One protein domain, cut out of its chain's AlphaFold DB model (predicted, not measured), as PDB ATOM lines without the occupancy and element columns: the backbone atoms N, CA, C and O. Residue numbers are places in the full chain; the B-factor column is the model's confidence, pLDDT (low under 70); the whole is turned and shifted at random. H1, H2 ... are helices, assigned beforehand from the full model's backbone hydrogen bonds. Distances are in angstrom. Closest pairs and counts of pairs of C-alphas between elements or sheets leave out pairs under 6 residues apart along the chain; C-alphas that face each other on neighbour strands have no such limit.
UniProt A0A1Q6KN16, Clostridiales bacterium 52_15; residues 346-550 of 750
ATOM      1  N   MET A 346     156.392 167.461 151.722       85.75
ATOM      2  CA  MET A 346     155.020 167.918 151.466       85.75
ATOM      3  C   MET A 346     154.055 166.752 151.246       85.75
ATOM      4  O   MET A 346     152.943 166.788 151.770       85.75
ATOM      5  N   LYS A 347     154.466 165.676 150.559       81.75
ATOM      6  CA  LYS A 347     153.638 164.461 150.427       81.75
ATOM      7  C   LYS A 347     153.394 163.788 151.778       81.75
ATOM      8  O   LYS A 347     152.268 163.375 152.043       81.75
ATOM      9  N   ILE A 348     154.400 163.745 152.656       81.44
ATOM     10  CA  ILE A 348     154.235 163.238 154.027       81.44
ATOM     11  C   ILE A 348     153.270 164.131 154.823       81.44
ATOM     12  O   ILE A 348     152.342 163.612 155.439       81.44
ATOM     13  N   ILE A 349     153.431 165.460 154.787       83.31
ATOM     14  CA  ILE A 349     152.529 166.389 155.490       83.31
ATOM     15  C   ILE A 349     151.094 166.267 154.954       83.31
ATOM     16  O   ILE A 349     150.171 166.094 155.743       83.31
ATOM     17  N   LYS A 350     150.899 166.263 153.631       80.88
ATOM     18  CA  LYS A 350     149.597 166.055 152.972       80.88
ATOM     19  C   LYS A 350     148.933 164.752 153.434       80.88
ATOM     20  O   LYS A 350     147.773 164.780 153.826       80.88
ATOM     21  N   ALA A 351     149.678 163.646 153.483       78.94
ATOM     22  CA  ALA A 351     149.176 162.360 153.971       78.94
ATOM     23  C   ALA A 351     148.796 162.379 155.467       78.94
ATOM     24  O   ALA A 351     147.805 161.768 155.847       78.94
ATOM     25  N   ILE A 352     149.536 163.104 156.319       77.75
ATOM     26  CA  ILE A 352     149.204 163.278 157.749       77.75
ATOM     27  C   ILE A 352     147.944 164.139 157.941       77.75
ATOM     28  O   ILE A 352     147.177 163.912 158.874       77.75
ATOM     29  N   LEU A 353     147.753 165.151 157.093       77.38
ATOM     30  CA  LEU A 353     146.692 166.153 157.222       77.38
ATOM     31  C   LEU A 353     145.369 165.768 156.538       77.38
ATOM     32  O   LEU A 353     144.371 166.470 156.722       77.38
ATOM     33  N   GLN A 354     145.337 164.681 155.758       76.31
ATOM     34  CA  GLN A 354     144.128 164.219 155.075       76.31
ATOM     35  C   GLN A 354     143.216 163.380 155.998       76.31
ATOM     36  O   GLN A 354     143.646 162.363 156.542       76.31
ATOM     37  N   PRO A 355     141.916 163.723 156.118       58.56
ATOM     38  CA  PRO A 355     141.023 163.139 157.128       58.56
ATOM     39  C   PRO A 355     140.740 161.638 156.952       58.56
ATOM     40  O   PRO A 355     140.403 160.965 157.922       58.56
ATOM     41  N   ASN A 356     140.898 161.101 155.737       59.09
ATOM     42  CA  ASN A 356     140.580 159.708 155.403       59.09
ATOM     43  C   ASN A 356     141.820 158.798 155.280       59.09
ATOM     44  O   ASN A 356     141.681 157.638 154.899       59.09
ATOM     45  N   GLN A 357     143.028 159.301 155.568       56.84
ATOM     46  CA  GLN A 357     144.294 158.596 155.317       56.84
ATOM     47  C   GLN A 357     145.258 158.638 156.518       56.84
ATOM     48  O   GLN A 357     146.425 159.001 156.399       56.84
ATOM     49  N   ASN A 358     144.803 158.193 157.695       55.94
ATOM     50  CA  ASN A 358     145.669 158.038 158.873       55.94
ATOM     51  C   ASN A 358     146.655 156.850 158.735       55.94
ATOM     52  O   ASN A 358     146.548 155.834 159.422       55.94
ATOM     53  N   TYR A 359     147.673 156.994 157.883       56.09
ATOM     54  CA  TYR A 359     148.760 156.015 157.719       56.09
ATOM     55  C   TYR A 359     149.591 155.796 159.001       56.09
ATOM     56  O   TYR A 359     150.270 154.781 159.138       56.09
ATOM     57  N   LEU A 360     149.522 156.722 159.967       59.44
ATOM     58  CA  LEU A 360     150.234 156.666 161.252       59.44
ATOM     59  C   LEU A 360     149.367 156.153 162.424       59.44
ATOM     60  O   LEU A 360     149.674 156.439 163.582       59.44
ATOM     61  N   CYS A 361     148.296 155.395 162.148       54.38
ATOM     62  CA  CYS A 361     147.467 154.749 163.180       54.38
ATOM     63  C   CYS A 361     148.262 153.802 164.100       54.38
ATOM     64  O   CYS A 361     147.970 153.707 165.292       54.38
ATOM     65  N   GLU A 362     149.266 153.097 163.572       62.47
ATOM     66  CA  GLU A 362     150.081 152.181 164.372       62.47
ATOM     67  C   GLU A 362     151.193 152.914 165.134       62.47
ATOM     68  O   GLU A 362     152.028 153.622 164.562       62.47
ATOM     69  N   LYS A 363     151.247 152.684 166.451       65.31
ATOM     70  CA  LYS A 363     152.215 153.313 167.365       65.31
ATOM     71  C   LYS A 363     153.680 153.011 167.000       65.31
ATOM     72  O   LYS A 363     154.544 153.855 167.222       65.31
ATOM     73  N   SER A 364     153.949 151.842 166.419       66.06
ATOM     74  CA  SER A 364     155.243 151.449 165.840       66.06
ATOM     75  C   SER A 364     155.670 152.393 164.713       66.06
ATOM     76  O   SER A 364     156.727 153.016 164.797       66.06
ATOM     77  N   ASN A 365     154.819 152.557 163.700       69.94
ATOM     78  CA  ASN A 365     155.115 153.349 162.505       69.94
ATOM     79  C   ASN A 365     155.221 154.843 162.844       69.94
ATOM     80  O   ASN A 365     156.112 155.527 162.340       69.94
ATOM     81  N   LYS A 366     154.400 155.337 163.787       72.00
ATOM     82  CA  LYS A 366     154.533 156.695 164.340       72.00
ATOM     83  C   LYS A 366     155.894 156.913 165.015       72.00
ATOM     84  O   LYS A 366     156.523 157.942 164.776       72.00
ATOM     85  N   ASN A 367     156.376 155.958 165.811       76.44
ATOM     86  CA  ASN A 367     157.690 156.054 166.456       76.44
ATOM     87  C   ASN A 367     158.844 155.996 165.438       76.44
ATOM     88  O   ASN A 367     159.772 156.795 165.539       76.44
ATOM     89  N   LEU A 368     158.771 155.114 164.436       76.44
ATOM     90  CA  LEU A 368     159.771 155.035 163.362       76.44
ATOM     91  C   LEU A 368     159.851 156.345 162.560       76.44
ATOM     92  O   LEU A 368     160.946 156.864 162.344       76.44
ATOM     93  N   ALA A 369     158.705 156.930 162.198       75.62
ATOM     94  CA  ALA A 369     158.648 158.226 161.523       75.62
ATOM     95  C   ALA A 369     159.223 159.363 162.390       75.62
ATOM     96  O   ALA A 369     159.983 160.194 161.896       75.62
ATOM     97  N   LEU A 370     158.914 159.389 163.693       80.38
ATOM     98  CA  LEU A 370     159.471 160.378 164.623       80.38
ATOM     99  C   LEU A 370     160.991 160.235 164.802       80.38
ATOM    100  O   LEU A 370     161.669 161.257 164.902       80.38
ATOM    101  N   ASN A 371     161.524 159.009 164.808       79.69
ATOM    102  CA  ASN A 371     162.966 158.756 164.862       79.69
ATOM    103  C   ASN A 371     163.661 159.228 163.577       79.69
ATOM    104  O   ASN A 371     164.624 159.985 163.658       79.69
ATOM    105  N   PHE A 372     163.135 158.863 162.400       80.81
ATOM    106  CA  PHE A 372     163.647 159.335 161.107       80.81
ATOM    107  C   PHE A 372     163.719 160.868 161.048       80.81
ATOM    108  O   PHE A 372     164.764 161.432 160.721       80.81
ATOM    109  N   LEU A 373     162.635 161.552 161.432       81.19
ATOM    110  CA  LEU A 373     162.593 163.015 161.440       81.19
ATOM    111  C   LEU A 373     163.563 163.618 162.463       81.19
ATOM    112  O   LEU A 373     164.157 164.657 162.192       81.19
ATOM    113  N   HIS A 374     163.767 162.974 163.614       80.88
ATOM    114  CA  HIS A 374     164.718 163.460 164.609       80.88
ATOM    115  C   HIS A 374     166.188 163.292 164.190       80.88
ATOM    116  O   HIS A 374     167.016 164.119 164.563       80.88
ATOM    117  N   GLU A 375     166.531 162.280 163.389       75.62
ATOM    118  CA  GLU A 375     167.866 162.208 162.780       75.62
ATOM    119  C   GLU A 375     168.020 163.224 161.637       75.62
ATOM    120  O   GLU A 375     169.038 163.910 161.565       75.62
ATOM    121  N   ALA A 376     166.985 163.414 160.809       72.44
ATOM    122  CA  ALA A 376     166.966 164.437 159.758       72.44
ATOM    123  C   ALA A 376     167.179 165.869 160.298       72.44
ATOM    124  O   ALA A 376     167.897 166.666 159.694       72.44
ATOM    125  N   GLU A 377     166.631 166.181 161.477       77.19
ATOM    126  CA  GLU A 377     166.826 167.449 162.197       77.19
ATOM    127  C   GLU A 377     168.288 167.783 162.548       77.19
ATOM    128  O   GLU A 377     168.583 168.952 162.817       77.19
ATOM    129  N   LYS A 378     169.189 166.789 162.599       74.12
ATOM    130  CA  LYS A 378     170.592 166.948 163.037       74.12
ATOM    131  C   LYS A 378     171.564 167.245 161.887       74.12
ATOM    132  O   LYS A 378     172.741 167.498 162.134       74.12
ATOM    133  N   ILE A 379     171.090 167.215 160.639       63.56
ATOM    134  CA  ILE A 379     171.929 167.240 159.425       63.56
ATOM    135  C   ILE A 379     172.485 168.647 159.098       63.56
ATOM    136  O   ILE A 379     173.366 168.771 158.252       63.56
ATOM    137  N   GLU A 380     172.056 169.703 159.803       58.28
ATOM    138  CA  GLU A 380     172.356 171.125 159.515       58.28
ATOM    139  C   GLU A 380     173.830 171.471 159.236       58.28
ATOM    140  O   GLU A 380     174.117 172.387 158.465       58.28
ATOM    141  N   ASN A 381     174.777 170.752 159.841       56.62
ATOM    142  CA  ASN A 381     176.205 171.082 159.822       56.62
ATOM    143  C   ASN A 381     176.955 170.542 158.585       56.62
ATOM    144  O   ASN A 381     178.024 169.938 158.707       56.62
ATOM    145  N   ASN A 382     176.432 170.776 157.377       56.47
ATOM    146  CA  ASN A 382     177.152 170.475 156.133       56.47
ATOM    147  C   ASN A 382     178.079 171.640 155.735       56.47
ATOM    148  O   ASN A 382     177.620 172.731 155.405       56.47
ATOM    149  N   ALA A 383     179.393 171.397 155.718       54.50
ATOM    150  CA  ALA A 383     180.403 172.424 155.441       54.50
ATOM    151  C   ALA A 383     180.428 172.944 153.986       54.50
ATOM    152  O   ALA A 383     181.011 173.995 153.730       54.50
ATOM    153  N   LEU A 384     179.822 172.224 153.033       53.88
ATOM    154  CA  LEU A 384     179.792 172.597 151.613       53.88
ATOM    155  C   LEU A 384     178.432 173.163 151.192       53.88
ATOM    156  O   LEU A 384     178.385 174.158 150.472       53.88
ATOM    157  N   ALA A 385     177.337 172.565 151.666       61.12
ATOM    158  CA  ALA A 385     175.959 172.914 151.316       61.12
ATOM    159  C   ALA A 385     175.106 173.230 152.559       61.12
ATOM    160  O   ALA A 385     173.996 172.722 152.713       61.12
ATOM    161  N   GLY A 386     175.631 174.058 153.470       63.84
ATOM    162  CA  GLY A 386     174.971 174.390 154.740       63.84
ATOM    163  C   GLY A 386     173.567 174.990 154.585       63.84
ATOM    164  O   GLY A 386     172.695 174.708 155.402       63.84
ATOM    165  N   GLY A 387     173.309 175.741 153.504       71.81
ATOM    166  CA  GLY A 387     171.966 176.241 153.186       71.81
ATOM    167  C   GLY A 387     170.968 175.107 152.927       71.81
ATOM    168  O   GLY A 387     169.901 175.065 153.537       71.81
ATOM    169  N   PHE A 388     171.338 174.145 152.078       71.00
ATOM    170  CA  PHE A 388     170.510 172.977 151.763       71.00
ATOM    171  C   PHE A 388     170.330 172.031 152.958       71.00
ATOM    172  O   PHE A 388     169.233 171.539 153.209       71.00
ATOM    173  N   ALA A 389     171.394 171.799 153.727       67.69
ATOM    174  CA  ALA A 389     171.338 170.942 154.908       67.69
ATOM    175  C   ALA A 389     170.405 171.509 155.990       67.69
ATOM    176  O   ALA A 389     169.625 170.767 156.589       67.69
ATOM    177  N   LYS A 390     170.430 172.832 156.189       77.75
ATOM    178  CA  LYS A 390     169.479 173.530 157.054       77.75
ATOM    179  C   LYS A 390     168.045 173.450 156.521       77.75
ATOM    180  O   LYS A 390     167.139 173.140 157.284       77.75
ATOM    181  N   TYR A 391     167.846 173.658 155.221       81.31
ATOM    182  CA  TYR A 391     166.540 173.539 154.562       81.31
ATOM    183  C   TYR A 391     165.903 172.151 154.742       81.31
ATOM    184  O   TYR A 391     164.735 172.046 155.115       81.31
ATOM    185  N   TYR A 392     166.689 171.085 154.565       79.50
ATOM    186  CA  TYR A 392     166.263 169.706 154.822       79.50
ATOM    187  C   TYR A 392     165.866 169.490 156.293       79.50
ATOM    188  O   TYR A 392     164.815 168.914 156.582       79.50
ATOM    189  N   ALA A 393     166.674 169.994 157.233       79.50
ATOM    190  CA  ALA A 393     166.392 169.898 158.663       79.50
ATOM    191  C   ALA A 393     165.138 170.693 159.077       79.50
ATOM    192  O   ALA A 393     164.327 170.189 159.854       79.50
ATOM    193  N   ASP A 394     164.935 171.904 158.551       86.69
ATOM    194  CA  ASP A 394     163.750 172.721 158.839       86.69
ATOM    195  C   ASP A 394     162.465 172.074 158.290       86.69
ATOM    196  O   ASP A 394     161.458 172.030 159.002       86.69
ATOM    197  N   PHE A 395     162.502 171.447 157.107       85.56
ATOM    198  CA  PHE A 395     161.385 170.616 156.638       85.56
ATOM    199  C   PHE A 395     161.092 169.434 157.570       85.56
ATOM    200  O   PHE A 395     159.931 169.207 157.912       85.56
ATOM    201  N   ALA A 396     162.119 168.721 158.045       84.06
ATOM    202  CA  ALA A 396     161.927 167.628 158.995       84.06
ATOM    203  C   ALA A 396     161.257 168.109 160.300       84.06
ATOM    204  O   ALA A 396     160.340 167.450 160.799       84.06
ATOM    205  N   ARG A 397     161.634 169.295 160.809       86.62
ATOM    206  CA  ARG A 397     160.988 169.942 161.972       86.62
ATOM    207  C   ARG A 397     159.525 170.267 161.703       86.62
ATOM    208  O   ARG A 397     158.676 169.998 162.559       86.62
ATOM    209  N   LEU A 398     159.226 170.831 160.529       86.88
ATOM    210  CA  LEU A 398     157.861 171.156 160.121       86.88
ATOM    211  C   LEU A 398     157.009 169.883 160.087       86.88
ATOM    212  O   LEU A 398     155.999 169.810 160.787       86.88
ATOM    213  N   THR A 399     157.454 168.846 159.374       85.81
ATOM    214  CA  THR A 399     156.760 167.555 159.287       85.81
ATOM    215  C   THR A 399     156.552 166.929 160.668       85.81
ATOM    216  O   THR A 399     155.434 166.538 161.008       85.81
ATOM    217  N   ARG A 400     157.589 166.903 161.516       84.00
ATOM    218  CA  ARG A 400     157.513 166.344 162.876       84.00
ATOM    219  C   ARG A 400     156.451 167.035 163.724       84.00
ATOM    220  O   ARG A 400     155.703 166.361 164.429       84.00
ATOM    221  N   SER A 401     156.344 168.359 163.613       81.38
ATOM    222  CA  SER A 401     155.367 169.158 164.360       81.38
ATOM    223  C   SER A 401     153.902 168.850 164.002       81.38
ATOM    224  O   SER A 401     153.003 169.124 164.801       81.38
ATOM    225  N   PHE A 402     153.634 168.272 162.826       78.06
ATOM    226  CA  PHE A 402     152.300 167.794 162.449       78.06
ATOM    227  C   PHE A 402     152.010 166.366 162.949       78.06
ATOM    228  O   PHE A 402     150.851 166.048 163.190       78.06
ATOM    229  N   ILE A 403     153.034 165.541 163.208       76.81
ATOM    230  CA  ILE A 403     152.891 164.191 163.797       76.81
ATOM    231  C   ILE A 403     152.733 164.238 165.330       76.81
ATOM    232  O   ILE A 403     152.034 163.411 165.931       76.81
ATOM    233  N   SER A 404     153.414 165.180 165.990       63.50
ATOM    234  CA  SER A 404     153.498 165.278 167.452       63.50
ATOM    235  C   SER A 404     152.339 166.067 168.081       63.50
ATOM    236  O   SER A 404     152.567 167.057 168.771       63.50
ATOM    237  N   THR A 405     151.097 165.646 167.846       55.75
ATOM    238  CA  THR A 405     149.894 166.239 168.454       55.75
ATOM    239  C   THR A 405     149.434 165.457 169.688       55.75
ATOM    240  O   THR A 405     148.627 164.536 169.596       55.75
ATOM    241  N   GLU A 406     149.919 165.854 170.868       49.38
ATOM    242  CA  GLU A 406     149.334 165.469 172.161       49.38
ATOM    243  C   GLU A 406     149.194 166.685 173.095       49.38
ATOM    244  O   GLU A 406     150.124 167.466 173.269       49.38
ATOM    245  N   SER A 407     148.046 166.746 173.784       46.28
ATOM    246  CA  SER A 407     147.696 167.612 174.929       46.28
ATOM    247  C   SER A 407     147.174 169.051 174.689       46.28
ATOM    248  O   SER A 407     147.726 169.850 173.949       46.28
ATOM    249  N   GLY A 408     146.105 169.392 175.430       50.75
ATOM    250  CA  GLY A 408     145.811 170.728 175.983       50.75
ATOM    251  C   GLY A 408     145.477 171.909 175.048       50.75
ATOM    252  O   GLY A 408     146.294 172.357 174.250       50.75
ATOM    253  N   LYS A 409     144.334 172.580 175.294       49.09
ATOM    254  CA  LYS A 409     143.964 173.858 174.631       49.09
ATOM    255  C   LYS A 409     145.044 174.955 174.723       49.09
ATOM    256  O   LYS A 409     145.128 175.780 173.822       49.09
ATOM    257  N   ILE A 410     145.856 174.965 175.786       47.78
ATOM    258  CA  ILE A 410     146.924 175.959 176.004       47.78
ATOM    259  C   ILE A 410     148.225 175.584 175.259       47.78
ATOM    260  O   ILE A 410     148.948 176.481 174.833       47.78
ATOM    261  N   SER A 411     148.502 174.291 175.021       57.47
ATOM    262  CA  SER A 411     149.674 173.861 174.227       57.47
ATOM    263  C   SER A 411     149.528 174.261 172.756       57.47
ATOM    264  O   SER A 411     150.462 174.782 172.144       57.47
ATOM    265  N   ARG A 412     148.305 174.114 172.223       60.47
ATOM    266  CA  ARG A 412     147.975 174.298 170.802       60.47
ATOM    267  C   ARG A 412     148.453 175.633 170.214       60.47
ATOM    268  O   ARG A 412     148.996 175.634 169.116       60.47
ATOM    269  N   TYR A 413     148.321 176.751 170.934       61.16
ATOM    270  CA  TYR A 413     148.796 178.061 170.457       61.16
ATOM    271  C   TYR A 413     150.329 178.154 170.386       61.16
ATOM    272  O   TYR A 413     150.878 178.695 169.429       61.16
ATOM    273  N   LYS A 414     151.042 177.585 171.366       65.25
ATOM    274  CA  LYS A 414     152.512 177.590 171.391       65.25
ATOM    275  C   LYS A 414     153.099 176.681 170.304       65.25
ATOM    276  O   LYS A 414     154.099 177.030 169.683       65.25
ATOM    277  N   GLU A 415     152.451 175.549 170.040       69.19
ATOM    278  CA  GLU A 415     152.763 174.673 168.903       69.19
ATOM    279  C   GLU A 415     152.496 175.358 167.558       69.19
ATOM    280  O   GLU A 415     153.315 175.249 166.649       69.19
ATOM    281  N   ILE A 416     151.391 176.102 167.444       69.62
ATOM    282  CA  ILE A 416     151.057 176.914 166.268       69.62
ATOM    283  C   ILE A 416     152.152 177.945 165.969       69.62
ATOM    284  O   ILE A 416     152.669 177.959 164.855       69.62
ATOM    285  N   HIS A 417     152.577 178.756 166.944       70.88
ATOM    286  CA  HIS A 417     153.634 179.746 166.698       70.88
ATOM    287  C   HIS A 417     154.953 179.094 166.266       70.88
ATOM    288  O   HIS A 417     155.598 179.585 165.343       70.88
ATOM    289  N   LYS A 418     155.308 177.941 166.852       75.44
ATOM    290  CA  LYS A 418     156.489 177.171 166.439       75.44
ATOM    291  C   LYS A 418     156.379 176.665 164.992       75.44
ATOM    292  O   LYS A 418     157.380 176.657 164.283       75.44
ATOM    293  N   LYS A 419     155.186 176.264 164.534       78.81
ATOM    294  CA  LYS A 419     154.938 175.869 163.132       78.81
ATOM    295  C   LYS A 419     155.157 177.029 162.167       78.81
ATOM    296  O   LYS A 419     155.838 176.849 161.165       78.81
ATOM    297  N   LEU A 420     154.629 178.207 162.499       75.00
ATOM    298  CA  LEU A 420     154.781 179.417 161.686       75.00
ATOM    299  C   LEU A 420     156.249 179.875 161.620       75.00
ATOM    300  O   LEU A 420     156.741 180.163 160.538       75.00
ATOM    301  N   GLU A 421     156.970 179.854 162.748       79.75
ATOM    302  CA  GLU A 421     158.405 180.188 162.818       79.75
ATOM    303  C   GLU A 421     159.279 179.262 161.951       79.75
ATOM    304  O   GLU A 421     160.286 179.700 161.397       79.75
ATOM    305  N   ILE A 422     158.912 177.982 161.828       79.44
ATOM    306  CA  ILE A 422     159.604 177.034 160.943       79.44
ATOM    307  C   ILE A 422     159.207 177.278 159.479       79.44
ATOM    308  O   ILE A 422     160.083 177.319 158.619       79.44
ATOM    309  N   LEU A 423     157.915 177.471 159.189       82.12
ATOM    310  CA  LEU A 423     157.424 177.716 157.828       82.12
ATOM    311  C   LEU A 423     158.067 178.965 157.198       82.12
ATOM    312  O   LEU A 423     158.481 178.917 156.046       82.12
ATOM    313  N   ASP A 424     158.229 180.040 157.975       78.38
ATOM    314  CA  ASP A 424     158.846 181.304 157.538       78.38
ATOM    315  C   ASP A 424     160.356 181.185 157.222       78.38
ATOM    316  O   ASP A 424     160.925 182.035 156.541       78.38
ATOM    317  N   ARG A 425     161.020 180.117 157.694       78.81
ATOM    318  CA  ARG A 425     162.442 179.820 157.414       78.81
ATOM    319  C   ARG A 425     162.659 178.971 156.169       78.81
ATOM    320  O   ARG A 425     163.743 179.008 155.591       78.81
ATOM    321  N   ILE A 426     161.663 178.175 155.797       82.00
ATOM    322  CA  ILE A 426     161.712 177.317 154.616       82.00
ATOM    323  C   ILE A 426     161.433 178.197 153.390       82.00
ATOM    324  O   ILE A 426     160.624 179.119 153.446       82.00
ATOM    325  N   VAL A 427     162.104 177.917 152.272       79.44
ATOM    326  CA  VAL A 427     161.839 178.548 150.969       79.44
ATOM    327  C   VAL A 427     161.131 177.533 150.072       79.44
ATOM    328  O   VAL A 427     161.770 176.639 149.520       79.44
ATOM    329  N   ILE A 428     159.807 177.630 149.973       84.88
ATOM    330  CA  ILE A 428     158.998 176.720 149.151       84.88
ATOM    331  C   ILE A 428     158.960 177.251 147.711       84.88
ATOM    332  O   ILE A 428     158.561 178.390 147.474       84.88
ATOM    333  N   GLU A 429     159.373 176.433 146.743       84.44
ATOM    334  CA  GLU A 429     159.219 176.740 145.314       84.44
ATOM    335  C   GLU A 429     157.800 176.371 144.838       84.44
ATOM    336  O   GLU A 429     157.134 175.518 145.427       84.44
ATOM    337  N   TYR A 430     157.288 177.018 143.788       87.31
ATOM    338  CA  TYR A 430     155.932 176.729 143.307       87.31
ATOM    339  C   TYR A 430     155.847 175.354 142.637       87.31
ATOM    340  O   TYR A 430     156.591 175.044 141.709       87.31
ATOM    341  N   GLY A 431     154.837 174.589 143.039       84.88
ATOM    342  CA  GLY A 431     154.314 173.439 142.311       84.88
ATOM    343  C   GLY A 431     152.867 173.200 142.730       84.88
ATOM    344  O   GLY A 431     152.499 173.507 143.867       84.88
ATOM    345  N   ASP A 432     152.039 172.648 141.841       85.06
ATOM    346  CA  ASP A 432     150.591 172.531 142.083       85.06
ATOM    347  C   ASP A 432     150.270 171.697 143.350       85.06
ATOM    348  O   ASP A 432     149.378 172.055 144.119       85.06
ATOM    349  N   ASP A 433     151.058 170.646 143.623       84.31
ATOM    350  CA  ASP A 433     151.007 169.835 144.857       84.31
ATOM    351  C   ASP A 433     151.420 170.617 146.122       84.31
ATOM    352  O   ASP A 433     150.956 170.317 147.225       84.31
ATOM    353  N   SER A 434     152.309 171.604 145.979       87.81
ATOM    354  CA  SER A 434     152.833 172.396 147.100       87.81
ATOM    355  C   SER A 434     151.811 173.429 147.563       87.81
ATOM    356  O   SER A 434     151.598 173.572 148.765       87.81
ATOM    357  N   ILE A 435     151.113 174.073 146.621       91.69
ATOM    358  CA  ILE A 435     149.968 174.944 146.919       91.69
ATOM    359  C   ILE A 435     148.849 174.147 147.600       91.69
ATOM    360  O   ILE A 435     148.366 174.560 148.649       91.69
ATOM    361  N   GLU A 436     148.517 172.955 147.093       89.00
ATOM    362  CA  GLU A 436     147.517 172.086 147.731       89.00
ATOM    363  C   GLU A 436     147.924 171.665 149.156       89.00
ATOM    364  O   GLU A 436     147.091 171.597 150.058       89.00
ATOM    365  N   CYS A 437     149.215 171.416 149.408       87.75
ATOM    366  CA  CYS A 437     149.693 171.124 150.761       87.75
ATOM    367  C   CYS A 437     149.524 172.329 151.705       87.75
ATOM    368  O   CYS A 437     149.102 172.151 152.848       87.75
ATOM    369  N   VAL A 438     149.778 173.552 151.224       90.00
ATOM    370  CA  VAL A 438     149.531 174.796 151.975       90.00
ATOM    371  C   VAL A 438     148.036 174.968 152.292       90.00
ATOM    372  O   VAL A 438     147.704 175.333 153.421       90.00
ATOM    373  N   GLU A 439     147.128 174.625 151.369       89.62
ATOM    374  CA  GLU A 439     145.677 174.588 151.634       89.62
ATOM    375  C   GLU A 439     145.333 173.604 152.771       89.62
ATOM    376  O   GLU A 439     144.645 173.979 153.721       89.62
ATOM    377  N   TYR A 440     145.888 172.384 152.763       87.19
ATOM    378  CA  TYR A 440     145.688 171.418 153.856       87.19
ATOM    379  C   TYR A 440     146.268 171.880 155.204       87.19
ATOM    380  O   TYR A 440     145.674 171.604 156.256       87.19
ATOM    381  N   MET A 441     147.412 172.578 155.199       86.00
ATOM    382  CA  MET A 441     147.979 173.193 156.407       86.00
ATOM    383  C   MET A 441     147.055 174.282 156.957       86.00
ATOM    384  O   MET A 441     146.843 174.340 158.174       86.00
ATOM    385  N   TYR A 442     146.472 175.110 156.083       87.06
ATOM    386  CA  TYR A 442     145.460 176.088 156.469       87.06
ATOM    387  C   TYR A 442     144.220 175.400 157.051       87.06
ATOM    388  O   TYR A 442     143.847 175.702 158.182       87.06
ATOM    389  N   ASP A 443     143.636 174.419 156.359       85.31
ATOM    390  CA  ASP A 443     142.400 173.756 156.798       85.31
ATOM    391  C   ASP A 443     142.521 173.152 158.208       85.31
ATOM    392  O   ASP A 443     141.617 173.301 159.034       85.31
ATOM    393  N   ASN A 444     143.677 172.569 158.539       77.88
ATOM    394  CA  ASN A 444     143.946 171.973 159.851       77.88
ATOM    395  C   ASN A 444     144.259 172.982 160.975       77.88
ATOM    396  O   ASN A 444     144.151 172.644 162.162       77.88
ATOM    397  N   THR A 445     144.681 174.204 160.640       78.62
ATOM    398  CA  THR A 445     145.137 175.205 161.624       78.62
ATOM    399  C   THR A 445     144.214 176.418 161.757       78.62
ATOM    400  O   THR A 445     144.146 176.975 162.850       78.62
ATOM    401  N   GLN A 446     143.488 176.775 160.691       81.50
ATOM    402  CA  GLN A 446     142.678 177.989 160.521       81.50
ATOM    403  C   GLN A 446     143.486 179.287 160.748       81.50
ATOM    404  O   GLN A 446     143.056 180.174 161.478       81.50
ATOM    405  N   ILE A 447     144.685 179.385 160.150       82.31
ATOM    406  CA  ILE A 447     145.592 180.545 160.283       82.31
ATOM    407  C   ILE A 447     145.847 181.198 158.920       82.31
ATOM    408  O   ILE A 447     146.583 180.642 158.104       82.31
ATOM    409  N   CYS A 448     145.331 182.411 158.705       81.69
ATOM    410  CA  CYS A 448     145.473 183.149 157.442       81.69
ATOM    411  C   CYS A 448     146.926 183.368 156.984       81.69
ATOM    412  O   CYS A 448     147.178 183.319 155.786       81.69
ATOM    413  N   TYR A 449     147.904 183.477 157.896       84.81
ATOM    414  CA  TYR A 449     149.329 183.616 157.534       84.81
ATOM    415  C   TYR A 449     149.860 182.488 156.630       84.81
ATOM    416  O   TYR A 449     150.797 182.676 155.856       84.81
ATOM    417  N   ILE A 450     149.264 181.296 156.709       87.38
ATOM    418  CA  ILE A 450     149.624 180.175 155.832       87.38
ATOM    419  C   ILE A 450     149.157 180.450 154.390       87.38
ATOM    420  O   ILE A 450     149.841 180.059 153.445       87.38
ATOM    421  N   LEU A 451     148.050 181.179 154.220       90.44
ATOM    422  CA  LEU A 451     147.567 181.646 152.919       90.44
ATOM    423  C   LEU A 451     148.439 182.781 152.362       90.44
ATOM    424  O   LEU A 451     148.856 182.707 151.207       90.44
ATOM    425  N   ASP A 452     148.836 183.752 153.198       89.31
ATOM    426  CA  ASP A 452     149.833 184.774 152.820       89.31
ATOM    427  C   ASP A 452     151.117 184.121 152.293       89.31
ATOM    428  O   ASP A 452     151.721 184.570 151.318       89.31
ATOM    429  N   TYR A 453     151.556 183.041 152.947       88.81
ATOM    430  CA  TYR A 453     152.752 182.316 152.547       88.81
ATOM    431  C   TYR A 453     152.590 181.667 151.159       88.81
ATOM    432  O   TYR A 453     153.481 181.806 150.322       88.81
ATOM    433  N   GLY A 454     151.461 181.019 150.855       91.00
ATOM    434  CA  GLY A 454     151.233 180.470 149.511       91.00
ATOM    435  C   GLY A 454     151.092 181.544 148.425       91.00
ATOM    436  O   GLY A 454     151.595 181.350 147.318       91.00
ATOM    437  N   LEU A 455     150.526 182.715 148.746       92.12
ATOM    438  CA  LEU A 455     150.533 183.875 147.842       92.12
ATOM    439  C   LEU A 455     151.963 184.363 147.556       92.12
ATOM    440  O   LEU A 455     152.306 184.595 146.397       92.12
ATOM    441  N   LYS A 456     152.849 184.415 148.565       90.38
ATOM    442  CA  LYS A 456     154.285 184.713 148.367       90.38
ATOM    443  C   LYS A 456     154.978 183.685 147.460       90.38
ATOM    444  O   LYS A 456     155.816 184.078 146.643       90.38
ATOM    445  N   VAL A 457     154.638 182.396 147.565       90.00
ATOM    446  CA  VAL A 457     155.160 181.331 146.680       90.00
ATOM    447  C   VAL A 457     154.700 181.551 145.233       90.00
ATOM    448  O   VAL A 457     155.525 181.525 144.317       90.00
ATOM    449  N   ILE A 458     153.411 181.840 145.022       92.00
ATOM    450  CA  ILE A 458     152.835 182.149 143.703       92.00
ATOM    451  C   ILE A 458     153.487 183.405 143.103       92.00
ATOM    452  O   ILE A 458     153.986 183.354 141.979       92.00
ATOM    453  N   GLY A 459     153.574 184.505 143.860       89.00
ATOM    454  CA  GLY A 459     154.228 185.744 143.425       89.00
ATOM    455  C   GLY A 459     155.700 185.542 143.046       89.00
ATOM    456  O   GLY A 459     156.147 186.017 142.003       89.00
ATOM    457  N   SER A 460     156.445 184.758 143.833       88.06
ATOM    458  CA  SER A 460     157.847 184.423 143.538       88.06
ATOM    459  C   SER A 460     157.994 183.628 142.236       88.06
ATOM    460  O   SER A 460     158.909 183.885 141.453       88.06
ATOM    461  N   TYR A 461     157.078 182.695 141.968       89.25
ATOM    462  CA  TYR A 461     157.025 181.950 140.710       89.25
ATOM    463  C   TYR A 461     156.735 182.857 139.512       89.25
ATOM    464  O   TYR A 461     157.484 182.821 138.538       89.25
ATOM    465  N   ILE A 462     155.728 183.732 139.615       88.06
ATOM    466  CA  ILE A 462     155.373 184.704 138.569       88.06
ATOM    467  C   ILE A 462     156.559 185.620 138.239       88.06
ATOM    468  O   ILE A 462     156.915 185.780 137.069       88.06
ATOM    469  N   CYS A 463     157.226 186.175 139.255       84.62
ATOM    470  CA  CYS A 463     158.413 187.017 139.084       84.62
ATOM    471  C   CYS A 463     159.539 186.309 138.310       84.62
ATOM    472  O   CYS A 463     160.181 186.928 137.456       84.62
ATOM    473  N   ASN A 464     159.730 185.009 138.552       83.25
ATOM    474  CA  ASN A 464     160.762 184.182 137.923       83.25
ATOM    475  C   ASN A 464     160.398 183.661 136.516       83.25
ATOM    476  O   ASN A 464     161.244 183.050 135.862       83.25
ATOM    477  N   LEU A 465     159.184 183.907 136.007       81.62
ATOM    478  CA  LEU A 465     158.834 183.547 134.630       81.62
ATOM    479  C   LEU A 465     159.599 184.411 133.619       81.62
ATOM    480  O   LEU A 465     159.539 185.644 133.649       81.62
ATOM    481  N   ASN A 466     160.273 183.750 132.677       69.81
ATOM    482  CA  ASN A 466     160.811 184.391 131.479       69.81
ATOM    483  C   ASN A 466     159.661 184.887 130.593       69.81
ATOM    484  O   ASN A 466     158.671 184.179 130.425       69.81
ATOM    485  N   ASN A 467     159.835 186.038 129.935       60.16
ATOM    486  CA  ASN A 467     158.819 186.655 129.061       60.16
ATOM    487  C   ASN A 467     158.371 185.772 127.868       60.16
ATOM    488  O   ASN A 467     157.434 186.131 127.163       60.16
ATOM    489  N   SER A 468     159.046 184.646 127.619       50.59
ATOM    490  CA  SER A 468     158.732 183.647 126.589       50.59
ATOM    491  C   SER A 468     157.950 182.427 127.094       50.59
ATOM    492  O   SER A 468     157.526 181.612 126.278       50.59
ATOM    493  N   ASN A 469     157.813 182.235 128.411       56.59
ATOM    494  CA  ASN A 469     157.308 180.988 128.987       56.59
ATOM    495  C   ASN A 469     155.834 181.122 129.391       56.59
ATOM    496  O   ASN A 469     155.505 181.785 130.372       56.59
ATOM    497  N   SER A 470     154.947 180.434 128.674       67.69
ATOM    498  CA  SER A 470     153.534 180.313 129.039       67.69
ATOM    499  C   SER A 470     153.338 179.403 130.258       67.69
ATOM    500  O   SER A 470     153.800 178.260 130.248       67.69
ATOM    501  N   ILE A 471     152.588 179.862 131.268       81.25
ATOM    502  CA  ILE A 471     152.109 179.005 132.369       81.25
ATOM    503  C   ILE A 471     151.179 177.916 131.804       81.25
ATOM    504  O   ILE A 471     150.361 178.201 130.925       81.25
ATOM    505  N   SER A 472     151.278 176.689 132.327       83.50
ATOM    506  CA  SER A 472     150.366 175.590 131.977       83.50
ATOM    507  C   SER A 472     148.921 175.891 132.403       83.50
ATOM    508  O   SER A 472     148.690 176.517 133.438       83.50
ATOM    509  N   ASP A 473     147.926 175.411 131.658       80.06
ATOM    510  CA  ASP A 473     146.519 175.659 132.014       80.06
ATOM    511  C   ASP A 473     146.103 174.965 133.324       80.06
ATOM    512  O   ASP A 473     145.238 175.468 134.044       80.06
ATOM    513  N   ALA A 474     146.777 173.870 133.698       82.69
ATOM    514  CA  ALA A 474     146.620 173.231 135.004       82.69
ATOM    515  C   ALA A 474     147.078 174.155 136.147       82.69
ATOM    516  O   ALA A 474     146.330 174.375 137.101       82.69
ATOM    517  N   SER A 475     148.253 174.775 136.012       86.25
ATOM    518  CA  SER A 475     148.790 175.696 137.018       86.25
ATOM    519  C   SER A 475     148.009 177.014 137.061       86.25
ATOM    520  O   SER A 475     147.722 177.506 138.148       86.25
ATOM    521  N   LYS A 476     147.541 177.546 135.916       85.88
ATOM    522  CA  LYS A 476     146.586 178.677 135.899       85.88
ATOM    523  C   LYS A 476     145.316 178.346 136.685       85.88
ATOM    524  O   LYS A 476     144.867 179.153 137.494       85.88
ATOM    525  N   LYS A 477     144.750 177.149 136.481       85.38
ATOM    526  CA  LYS A 477     143.562 176.678 137.209       85.38
ATOM    527  C   LYS A 477     143.830 176.544 138.711       85.38
ATOM    528  O   LYS A 477     142.982 176.962 139.497       85.38
ATOM    529  N   ARG A 478     144.996 176.026 139.117       89.69
ATOM    530  CA  ARG A 478     145.392 175.940 140.533       89.69
ATOM    531  C   ARG A 478     145.542 177.326 141.167       89.69
ATOM    532  O   ARG A 478     145.001 177.545 142.246       89.69
ATOM    533  N   ILE A 479     146.198 178.267 140.485       91.31
ATOM    534  CA  ILE A 479     146.333 179.661 140.939       91.31
ATOM    535  C   ILE A 479     144.950 180.323 141.071       91.31
ATOM    536  O   ILE A 479     144.651 180.871 142.129       91.31
ATOM    537  N   LYS A 480     144.060 180.183 140.071       88.81
ATOM    538  CA  LYS A 480     142.661 180.664 140.127       88.81
ATOM    539  C   LYS A 480     141.920 180.134 141.362       88.81
ATOM    540  O   LYS A 480     141.260 180.894 142.068       88.81
ATOM    541  N   GLN A 481     142.025 178.830 141.627       89.56
ATOM    542  CA  GLN A 481     141.391 178.187 142.783       89.56
ATOM    543  C   GLN A 481     141.946 178.717 144.111       89.56
ATOM    544  O   GLN A 481     141.167 179.017 145.016       89.56
ATOM    545  N   TYR A 482     143.263 178.895 144.204       93.38
ATOM    546  CA  TYR A 482     143.920 179.383 145.411       93.38
ATOM    547  C   TYR A 482     143.591 180.851 145.718       93.38
ATOM    548  O   TYR A 482     143.287 181.186 146.861       93.38
ATOM    549  N   LEU A 483     143.571 181.721 144.702       90.94
ATOM    550  CA  LEU A 483     143.154 183.123 144.839       90.94
ATOM    551  C   LEU A 483     141.701 183.223 145.320       90.94
ATOM    552  O   LEU A 483     141.422 183.937 146.285       90.94
ATOM    553  N   ARG A 484     140.798 182.419 144.736       88.00
ATOM    554  CA  ARG A 484     139.408 182.300 145.203       88.00
ATOM    555  C   ARG A 484     139.336 181.851 146.666       88.00
ATOM    556  O   ARG A 484     138.584 182.439 147.440       88.00
ATOM    557  N   ARG A 485     140.124 180.843 147.066       89.69
ATOM    558  CA  ARG A 485     140.199 180.373 148.461       89.69
ATOM    559  C   ARG A 485     140.663 181.491 149.398       89.69
ATOM    560  O   ARG A 485     140.022 181.720 150.418       89.69
ATOM    561  N   CYS A 486     141.713 182.227 149.033       91.50
ATOM    562  CA  CYS A 486     142.218 183.349 149.824       91.50
ATOM    563  C   CYS A 486     141.167 184.457 149.983       91.50
ATOM    564  O   CYS A 486     140.961 184.935 151.095       91.50
ATOM    565  N   ALA A 487     140.454 184.820 148.912       86.19
ATOM    566  CA  ALA A 487     139.388 185.820 148.967       86.19
ATOM    567  C   ALA A 487     138.221 185.388 149.880       86.19
ATOM    568  O   ALA A 487     137.761 186.180 150.703       86.19
ATOM    569  N   LEU A 488     137.789 184.121 149.804       85.06
ATOM    570  CA  LEU A 488     136.738 183.568 150.673       85.06
ATOM    571  C   LEU A 488     137.108 183.657 152.156       85.06
ATOM    572  O   LEU A 488     136.317 184.123 152.975       85.06
ATOM    573  N   GLU A 489     138.313 183.206 152.507       87.12
ATOM    574  CA  GLU A 489     138.765 183.188 153.898       87.12
ATOM    575  C   GLU A 489     139.054 184.618 154.404       87.12
ATOM    576  O   GLU A 489     138.730 184.927 155.549       87.12
ATOM    577  N   ALA A 490     139.547 185.526 153.551       87.00
ATOM    578  CA  ALA A 490     139.726 186.939 153.894       87.00
ATOM    579  C   ALA A 490     138.401 187.633 154.256       87.00
ATOM    580  O   ALA A 490     138.341 188.360 155.245       87.00
ATOM    581  N   TYR A 491     137.325 187.378 153.502       82.19
ATOM    582  CA  TYR A 491     135.994 187.920 153.804       82.19
ATOM    583  C   TYR A 491     135.378 187.280 155.056       82.19
ATOM    584  O   TYR A 491     134.787 187.982 155.872       82.19
ATOM    585  N   LYS A 492     135.555 185.966 155.244       83.12
ATOM    586  CA  LYS A 492     135.087 185.210 156.421       83.12
ATOM    587  C   LYS A 492     135.731 185.664 157.738       83.12
ATOM    588  O   LYS A 492     135.087 185.569 158.781       83.12
ATOM    589  N   TRP A 493     136.991 186.103 157.704       81.56
ATOM    590  CA  TRP A 493     137.764 186.511 158.887       81.56
ATOM    591  C   TRP A 493     138.011 188.025 158.994       81.56
ATOM    592  O   TRP A 493     138.711 188.454 159.911       81.56
ATOM    593  N   HIS A 494     137.468 188.828 158.069       82.00
ATOM    594  CA  HIS A 494     137.719 190.274 157.947       82.00
ATOM    595  C   HIS A 494     139.216 190.633 157.839       82.00
ATOM    596  O   HIS A 494     139.673 191.663 158.341       82.00
ATOM    597  N   ASP A 495     139.996 189.777 157.173       84.00
ATOM    598  CA  ASP A 495     141.455 189.872 157.101       84.00
ATOM    599  C   ASP A 495     141.917 190.829 155.991       84.00
ATOM    600  O   ASP A 495     142.137 190.454 154.837       84.00
ATOM    601  N   LEU A 496     142.102 192.096 156.366       85.88
ATOM    602  CA  LEU A 496     142.615 193.137 155.472       85.88
ATOM    603  C   LEU A 496     144.070 192.887 155.027       85.88
ATOM    604  O   LEU A 496     144.496 193.428 154.006       85.88
ATOM    605  N   THR A 497     144.851 192.087 155.764       87.06
ATOM    606  CA  THR A 497     146.247 191.791 155.403       87.06
ATOM    607  C   THR A 497     146.342 190.755 154.287       87.06
ATOM    608  O   THR A 497     147.081 190.981 153.327       87.06
ATOM    609  N   LEU A 498     145.496 189.723 154.323       87.62
ATOM    610  CA  LEU A 498     145.365 188.747 153.243       87.62
ATOM    611  C   LEU A 498     144.850 189.408 151.949       87.62
ATOM    612  O   LEU A 498     145.365 189.131 150.866       87.62
ATOM    613  N   ILE A 499     143.917 190.368 152.049       87.50
ATOM    614  CA  ILE A 499     143.479 191.194 150.904       87.50
ATOM    615  C   ILE A 499     144.657 191.932 150.242       87.50
ATOM    616  O   ILE A 499     144.751 191.965 149.012       87.50
ATOM    617  N   ASN A 500     145.580 192.494 151.029       89.25
ATOM    618  CA  ASN A 500     146.747 193.197 150.491       89.25
ATOM    619  C   ASN A 500     147.697 192.258 149.732       89.25
ATOM    620  O   ASN A 500     148.187 192.627 148.663       89.25
ATOM    621  N   GLU A 501     147.939 191.044 150.236       90.81
ATOM    622  CA  GLU A 501     148.780 190.058 149.544       90.81
ATOM    623  C   GLU A 501     148.104 189.501 148.272       90.81
ATOM    624  O   GLU A 501     148.800 189.268 147.281       90.81
ATOM    625  N   ILE A 502     146.767 189.389 148.227       90.06
ATOM    626  CA  ILE A 502     146.026 189.064 146.990       90.06
ATOM    627  C   ILE A 502     146.274 190.147 145.928       90.06
ATOM    628  O   ILE A 502     146.808 189.846 144.862       90.06
ATOM    629  N   VAL A 503     145.976 191.422 146.221       89.38
ATOM    630  CA  VAL A 503     146.121 192.518 145.233       89.38
ATOM    631  C   VAL A 503     147.581 192.714 144.796       89.38
ATOM    632  O   VAL A 503     147.865 193.036 143.643       89.38
ATOM    633  N   LYS A 504     148.537 192.479 145.696       91.12
ATOM    634  CA  LYS A 504     149.973 192.468 145.388       91.12
ATOM    635  C   LYS A 504     150.354 191.340 144.423       91.12
ATOM    636  O   LYS A 504     151.142 191.581 143.510       91.12
ATOM    637  N   THR A 505     149.784 190.146 144.585       90.44
ATOM    638  CA  THR A 505     150.004 189.008 143.675       90.44
ATOM    639  C   THR A 505     149.421 189.300 142.285       90.44
ATOM    640  O   THR A 505     150.086 189.058 141.279       90.44
ATOM    641  N   GLU A 506     148.243 189.929 142.218       86.62
ATOM    642  CA  GLU A 506     147.640 190.422 140.966       86.62
ATOM    643  C   GLU A 506     148.502 191.477 140.259       86.62
ATOM    644  O   GLU A 506     148.718 191.406 139.048       86.62
ATOM    645  N   SER A 507     149.080 192.421 141.012       87.50
ATOM    646  CA  SER A 507     150.031 193.400 140.467       87.50
ATOM    647  C   SER A 507     151.231 192.714 139.797       87.50
ATOM    648  O   SER A 507     151.606 193.087 138.686       87.50
ATOM    649  N   MET A 508     151.790 191.671 140.425       88.75
ATOM    650  CA  MET A 508     152.905 190.891 139.865       88.75
ATOM    651  C   MET A 508     152.508 190.118 138.597       88.75
ATOM    652  O   MET A 508     153.303 190.030 137.661       88.75
ATOM    653  N   MET A 509     151.283 189.577 138.526       86.88
ATOM    654  CA  MET A 509     150.769 188.936 137.305       86.88
ATOM    655  C   MET A 509     150.642 189.945 136.161       86.88
ATOM    656  O   MET A 509     151.142 189.699 135.059       86.88
ATOM    657  N   ARG A 510     150.076 191.124 136.437       83.19
ATOM    658  CA  ARG A 510     149.912 192.189 135.442       83.19
ATOM    659  C   ARG A 510     151.243 192.693 134.885       83.19
ATOM    660  O   ARG A 510     151.351 192.882 133.676       83.19
ATOM    661  N   GLU A 511     152.270 192.848 135.723       85.25
ATOM    662  CA  GLU A 511     153.634 193.212 135.291       85.25
ATOM    663  C   GLU A 511     154.242 192.204 134.294       85.25
ATOM    664  O   GLU A 511     155.077 192.570 133.464       85.25
ATOM    665  N   LYS A 512     153.796 190.943 134.331       83.88
ATOM    666  CA  LYS A 512     154.196 189.870 133.407       83.88
ATOM    667  C   LYS A 512     153.234 189.676 132.224       83.88
ATOM    668  O   LYS A 512     153.407 188.723 131.468       83.88
ATOM    669  N   ASN A 513     152.245 190.558 132.042       80.19
ATOM    670  CA  ASN A 513     151.130 190.403 131.093       80.19
ATOM    671  C   ASN A 513     150.339 189.088 131.274       80.19
ATOM    672  O   ASN A 513     149.780 188.548 130.319       80.19
ATOM    673  N   LEU A 514     150.296 188.566 132.502       81.94
ATOM    674  CA  LEU A 514     149.473 187.424 132.883       81.94
ATOM    675  C   LEU A 514     148.139 187.910 133.441       81.94
ATOM    676  O   LEU A 514     148.094 188.827 134.257       81.94
ATOM    677  N   ILE A 515     147.061 187.269 132.999       76.81
ATOM    678  CA  ILE A 515     145.692 187.550 133.426       76.81
ATOM    679  C   ILE A 515     145.089 186.222 133.890       76.81
ATOM    680  O   ILE A 515     144.955 185.291 133.093       76.81
ATOM    681  N   ILE A 516     144.775 186.115 135.183       79.44
ATOM    682  CA  ILE A 516     144.161 184.931 135.800       79.44
ATOM    683  C   ILE A 516     143.001 185.406 136.677       79.44
ATOM    684  O   ILE A 516     143.131 185.529 137.889       79.44
ATOM    685  N   HIS A 517     141.851 185.674 136.061       72.38
ATOM    686  CA  HIS A 517     140.665 186.062 136.819       72.38
ATOM    687  C   HIS A 517     140.144 184.901 137.671       72.38
ATOM    688  O   HIS A 517     140.116 183.756 137.205       72.38
ATOM    689  N   PHE A 518     139.653 185.203 138.875       71.75
ATOM    690  CA  PHE A 518     138.902 184.259 139.702       71.75
ATOM    691  C   PHE A 518     137.436 184.672 139.871       71.75
ATOM    692  O   PHE A 518     137.098 185.855 139.879       71.75
ATOM    693  N   ASP A 519     136.561 183.670 139.972       66.38
ATOM    694  CA  ASP A 519     135.119 183.867 140.119       66.38
ATOM    695  C   ASP A 519     134.833 184.039 141.615       66.38
ATOM    696  O   ASP A 519     135.138 183.145 142.413       66.38
ATOM    697  N   PHE A 520     134.300 185.191 142.015       67.38
ATOM    698  CA  PHE A 520     134.068 185.525 143.422       67.38
ATOM    699  C   PHE A 520     132.635 186.014 143.637       67.38
ATOM    700  O   PHE A 520     132.375 187.161 143.993       67.38
ATOM    701  N   ASP A 521     131.707 185.096 143.381       57.44
ATOM    702  CA  ASP A 521     130.253 185.228 143.522       57.44
ATOM    703  C   ASP A 521     129.795 185.726 144.899       57.44
ATOM    704  O   ASP A 521     128.715 186.297 145.033       57.44
ATOM    705  N   GLU A 522     130.610 185.507 145.929       56.78
ATOM    706  CA  GLU A 522     130.365 185.926 147.304       56.78
ATOM    707  C   GLU A 522     130.473 187.456 147.514       56.78
ATOM    708  O   GLU A 522     130.134 187.953 148.594       56.78
ATOM    709  N   LEU A 523     130.854 188.221 146.475       54.66
ATOM    710  CA  LEU A 523     130.740 189.684 146.410       54.66
ATOM    711  C   LEU A 523     129.279 190.154 146.436       54.66
ATOM    712  O   LEU A 523     128.667 190.492 145.426       54.66
ATOM    713  N   THR A 524     128.738 190.236 147.644       52.50
ATOM    714  CA  THR A 524     127.432 190.830 147.928       52.50
ATOM    715  C   THR A 524     127.595 192.028 148.859       52.50
ATOM    716  O   THR A 524     128.456 192.026 149.740       52.50
ATOM    717  N   GLU A 525     126.731 193.041 148.712       48.34
ATOM    718  CA  GLU A 525     126.593 194.158 149.666       48.34
ATOM    719  C   GLU A 525     125.944 193.707 150.995       48.34
ATOM    720  O   GLU A 525     125.069 194.373 151.551       48.34
ATOM    721  N   ASN A 526     126.351 192.548 151.520       55.62
ATOM    722  CA  ASN A 526     125.998 192.140 152.868       55.62
ATOM    723  C   ASN A 526     126.607 193.130 153.865       55.62
ATOM    724  O   ASN A 526     127.778 193.504 153.775       55.62
ATOM    725  N   VAL A 527     125.792 193.552 154.832       56.47
ATOM    726  CA  VAL A 527     126.137 194.626 155.780       56.47
ATOM    727  C   VAL A 527     127.411 194.300 156.570       56.47
ATOM    728  O   VAL A 527     128.173 195.202 156.895       56.47
ATOM    729  N   GLU A 528     127.671 193.016 156.824       60.47
ATOM    730  CA  GLU A 528     128.824 192.533 157.593       60.47
ATOM    731  C   GLU A 528     130.141 192.495 156.796       60.47
ATOM    732  O   GLU A 528     131.208 192.538 157.401       60.47
ATOM    733  N   THR A 529     130.105 192.425 155.460       65.69
ATOM    734  CA  THR A 529     131.303 192.313 154.595       65.69
ATOM    735  C   THR A 529     131.622 193.591 153.819       65.69
ATOM    736  O   THR A 529     132.665 193.683 153.166       65.69
ATOM    737  N   ARG A 530     130.746 194.598 153.904       71.69
ATOM    738  CA  ARG A 530     130.853 195.874 153.187       71.69
ATOM    739  C   ARG A 530     132.186 196.595 153.409       71.69
ATOM    740  O   ARG A 530     132.786 197.043 152.437       71.69
ATOM    741  N   ASP A 531     132.672 196.667 154.646       77.12
ATOM    742  CA  ASP A 531     133.907 197.398 154.970       77.12
ATOM    743  C   ASP A 531     135.150 196.748 154.332       77.12
ATOM    744  O   ASP A 531     136.042 197.441 153.841       77.12
ATOM    745  N   VAL A 532     135.182 195.410 154.265       79.94
ATOM    746  CA  VAL A 532     136.249 194.639 153.594       79.94
ATOM    747  C   VAL A 532     136.207 194.873 152.083       79.94
ATOM    748  O   VAL A 532     137.252 195.026 151.449       79.94
ATOM    749  N   TYR A 533     135.005 194.962 151.504       76.62
ATOM    750  CA  TYR A 533     134.829 195.292 150.092       76.62
ATOM    751  C   TYR A 533     135.256 196.729 149.767       76.62
ATOM    752  O   TYR A 533     136.054 196.936 148.851       76.62
ATOM    753  N   GLU A 534     134.804 197.726 150.533       80.38
ATOM    754  CA  GLU A 534     135.217 199.124 150.344       80.38
ATOM    755  C   GLU A 534     136.743 199.284 150.515       80.38
ATOM    756  O   GLU A 534     137.377 200.004 149.733       80.38
ATOM    757  N   TYR A 535     137.363 198.535 151.440       85.88
ATOM    758  CA  TYR A 535     138.821 198.453 151.567       85.88
ATOM    759  C   TYR A 535     139.489 197.829 150.333       85.88
ATOM    760  O   TYR A 535     140.403 198.438 149.773       85.88
ATOM    761  N   PHE A 536     139.019 196.677 149.845       83.25
ATOM    762  CA  PHE A 536     139.535 196.042 148.626       83.25
ATOM    763  C   PHE A 536     139.490 196.993 147.418       83.25
ATOM    764  O   PHE A 536     140.493 197.164 146.719       83.25
ATOM    765  N   LEU A 537     138.379 197.718 147.230       80.75
ATOM    766  CA  LEU A 537     138.255 198.747 146.193       80.75
ATOM    767  C   LEU A 537     139.246 199.907 146.362       80.75
ATOM    768  O   LEU A 537     139.631 200.529 145.368       80.75
ATOM    769  N   SER A 538     139.643 200.236 147.594       86.00
ATOM    770  CA  SER A 538     140.639 201.279 147.867       86.00
ATOM    771  C   SER A 538     142.056 200.840 147.478       86.00
ATOM    772  O   SER A 538     142.765 201.598 146.814       86.00
ATOM    773  N   ILE A 539     142.431 199.592 147.777       86.81
ATOM    774  CA  ILE A 539     143.760 199.039 147.474       86.81
ATOM    775  C   ILE A 539     143.925 198.770 145.972       86.81
ATOM    776  O   ILE A 539     144.983 199.054 145.410       86.81
ATOM    777  N   LEU A 540     142.865 198.327 145.279       82.06
ATOM    778  CA  LEU A 540     142.868 198.237 143.812       82.06
ATOM    779  C   LEU A 540     143.188 199.599 143.170       82.06
ATOM    780  O   LEU A 540     144.059 199.680 142.302       82.06
ATOM    781  N   LYS A 541     142.558 200.685 143.646       82.12
ATOM    782  CA  LYS A 541     142.830 202.052 143.165       82.12
ATOM    783  C   LYS A 541     144.276 202.481 143.425       82.12
ATOM    784  O   LYS A 541     144.883 203.054 142.525       82.12
ATOM    785  N   GLU A 542     144.841 202.182 144.598       88.56
ATOM    786  CA  GLU A 542     146.253 202.474 144.908       88.56
ATOM    787  C   GLU A 542     147.210 201.802 143.905       88.56
ATOM    788  O   GLU A 542     148.178 202.414 143.453       88.56
ATOM    789  N   LYS A 543     146.915 200.559 143.504       83.00
ATOM    790  CA  LYS A 543     147.713 199.787 142.533       83.00
ATOM    791  C   LYS A 543     147.343 200.039 141.064       83.00
ATOM    792  O   LYS A 543     147.840 199.340 140.185       83.00
ATOM    793  N   ASN A 544     146.504 201.038 140.768       80.62
ATOM    794  CA  ASN A 544     145.965 201.317 139.427       80.62
ATOM    795  C   ASN A 544     145.254 200.110 138.765       80.62
ATOM    796  O   ASN A 544     145.213 199.997 137.536       80.62
ATOM    797  N   LEU A 545     144.704 199.199 139.570       76.31
ATOM    798  CA  LEU A 545     143.904 198.047 139.149       76.31
ATOM    799  C   LEU A 545     142.407 198.391 139.189       76.31
ATOM    800  O   LEU A 545     141.950 199.207 139.994       76.31
ATOM    801  N   LYS A 546     141.623 197.748 138.326       72.25
ATOM    802  CA  LYS A 546     140.153 197.773 138.338       72.25
ATOM    803  C   LYS A 546     139.610 196.440 138.855       72.25
ATOM    804  O   LYS A 546     140.297 195.431 138.784       72.25
ATOM    805  N   ILE A 547     138.346 196.413 139.293       67.75
ATOM    806  CA  ILE A 547     137.661 195.164 139.693       67.75
ATOM    807  C   ILE A 547     137.767 194.117 138.575       67.75
ATOM    808  O   ILE A 547     138.248 193.020 138.823       67.75
ATOM    809  N   GLY A 548     137.417 194.499 137.340       60.28
ATOM    810  CA  GLY A 548     137.491 193.632 136.158       60.28
ATOM    811  C   GLY A 548     138.904 193.236 135.711       60.28
ATOM    812  O   GLY A 548     139.031 192.376 134.847       60.28
ATOM    813  N   ASP A 549     139.961 193.823 136.286       65.06
ATOM    814  CA  ASP A 549     141.331 193.341 136.060       65.06
ATOM    815  C   ASP A 549     141.613 192.075 136.909       65.06
ATOM    816  O   ASP A 549     142.509 191.311 136.567       65.06
ATOM    817  N   VAL A 550     140.839 191.831 137.983       67.75
ATOM    818  CA  VAL A 550     141.080 190.789 139.009       67.75
ATOM    819  C   VAL A 550     139.937 189.765 139.104       67.75
ATOM    820  O   VAL A 550     140.172 188.559 139.121       67.75
TER     821      VAL A 550
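This is residues 346 to 550 of the 750 residues of a protein of Clostridiales bacterium 52_15 (UniProt A0A1Q6KN16). You will see a broad slab of helices, with each touching pair side by side at a shallow tilt; H5, H6, H7 and H8 make a four-helix up-and-down bundle in the middle, each running against the one before it. Towards one end of the long axis H1 packs between H5 and H3, and H2, H3 and H4 fold back and forth as two hairpins; at the other end H9 packs on H8, with the short H10 near both. The printed part has 205 residues with ten named helices, H1 to H10 in order, and no named strand: all helix. It is compact, with a radius of gyration of the C-alphas of 19.2 A, and spans 54 by 43 by 27 A.

Find C-alpha 473 at (146.519, 175.659, 132.014); from there the longest helix, H7, runs through residues 473 to 493, 30.3 A, to C-alpha 493 at (137.764, 186.511, 158.887). After it comes H8, residues 496 to 511, 23.0 A; before it look for H6, residues 449 to 464, 22.7 A, and H5, residues 432 to 445, 20.5 A. Earlier still are H4, residues 409 to 423, H3, residues 386 to 403, 26.0 A, H2, residues 363 to 376, and H1, residues 346 to 353, which begins at C-alpha 346 at (155.020, 167.918, 151.466). Last come H9, residues 530 to 542, and H10, residues 547 to 550.

Start at H7: its residues 483 to 490 touch H8 in a hairpin, the closest C-alphas, Ala 490 and Leu 498, 6.0 A apart. H8 touches H6, the same way at 10 degrees, a shallow tilt; the C-alphas of Gly 459 and Thr 505 come to 5.3 A. H5 and H6 are a hairpin, closest at the C-alphas of Tyr 442 and Ile 450, 5.9 A. H5 and H8 are apart. H5 also touches H1, the closest C-alphas being those of Lys 350 and Cys 437, 5.5 A apart. H1 also touches H3, with the C-alphas of Ile 349 and Thr 399 at 5.8 A. H3 forms hairpins with H2, closest at the C-alphas of Leu 373 and Ala 396, 5.3 A, and with H4, at those of Leu 398 and Ile 422, 6.2 A. H8 touches H9 with its residues 496 to 503 alone, the closest C-alphas being those of Ile 499 and Phe 536, 6.7 A apart, while H10 is close to H8 but not clearly touching, 6.9 A between the C-alphas of Glu 506 and Val 550. In H1, H2, H3 and H5 to H9 every O i to N i+4 pair is within hydrogen-bond range, in H4 9 of 11, and H10 is too short for such a pair.

Look for the two C-alphas farthest apart, Ala 383 and Val 527, at 58.6 A. The printed part has no cut, and the one long link is residues 512 to 529, from H8 to H9. Residues 406 to 411, of which 409 to 411 belong to H4, stand free. The mean pLDDT of the printed part is 77.1, with 53 residues under 70, among them 404 to 416 and 519 to 529.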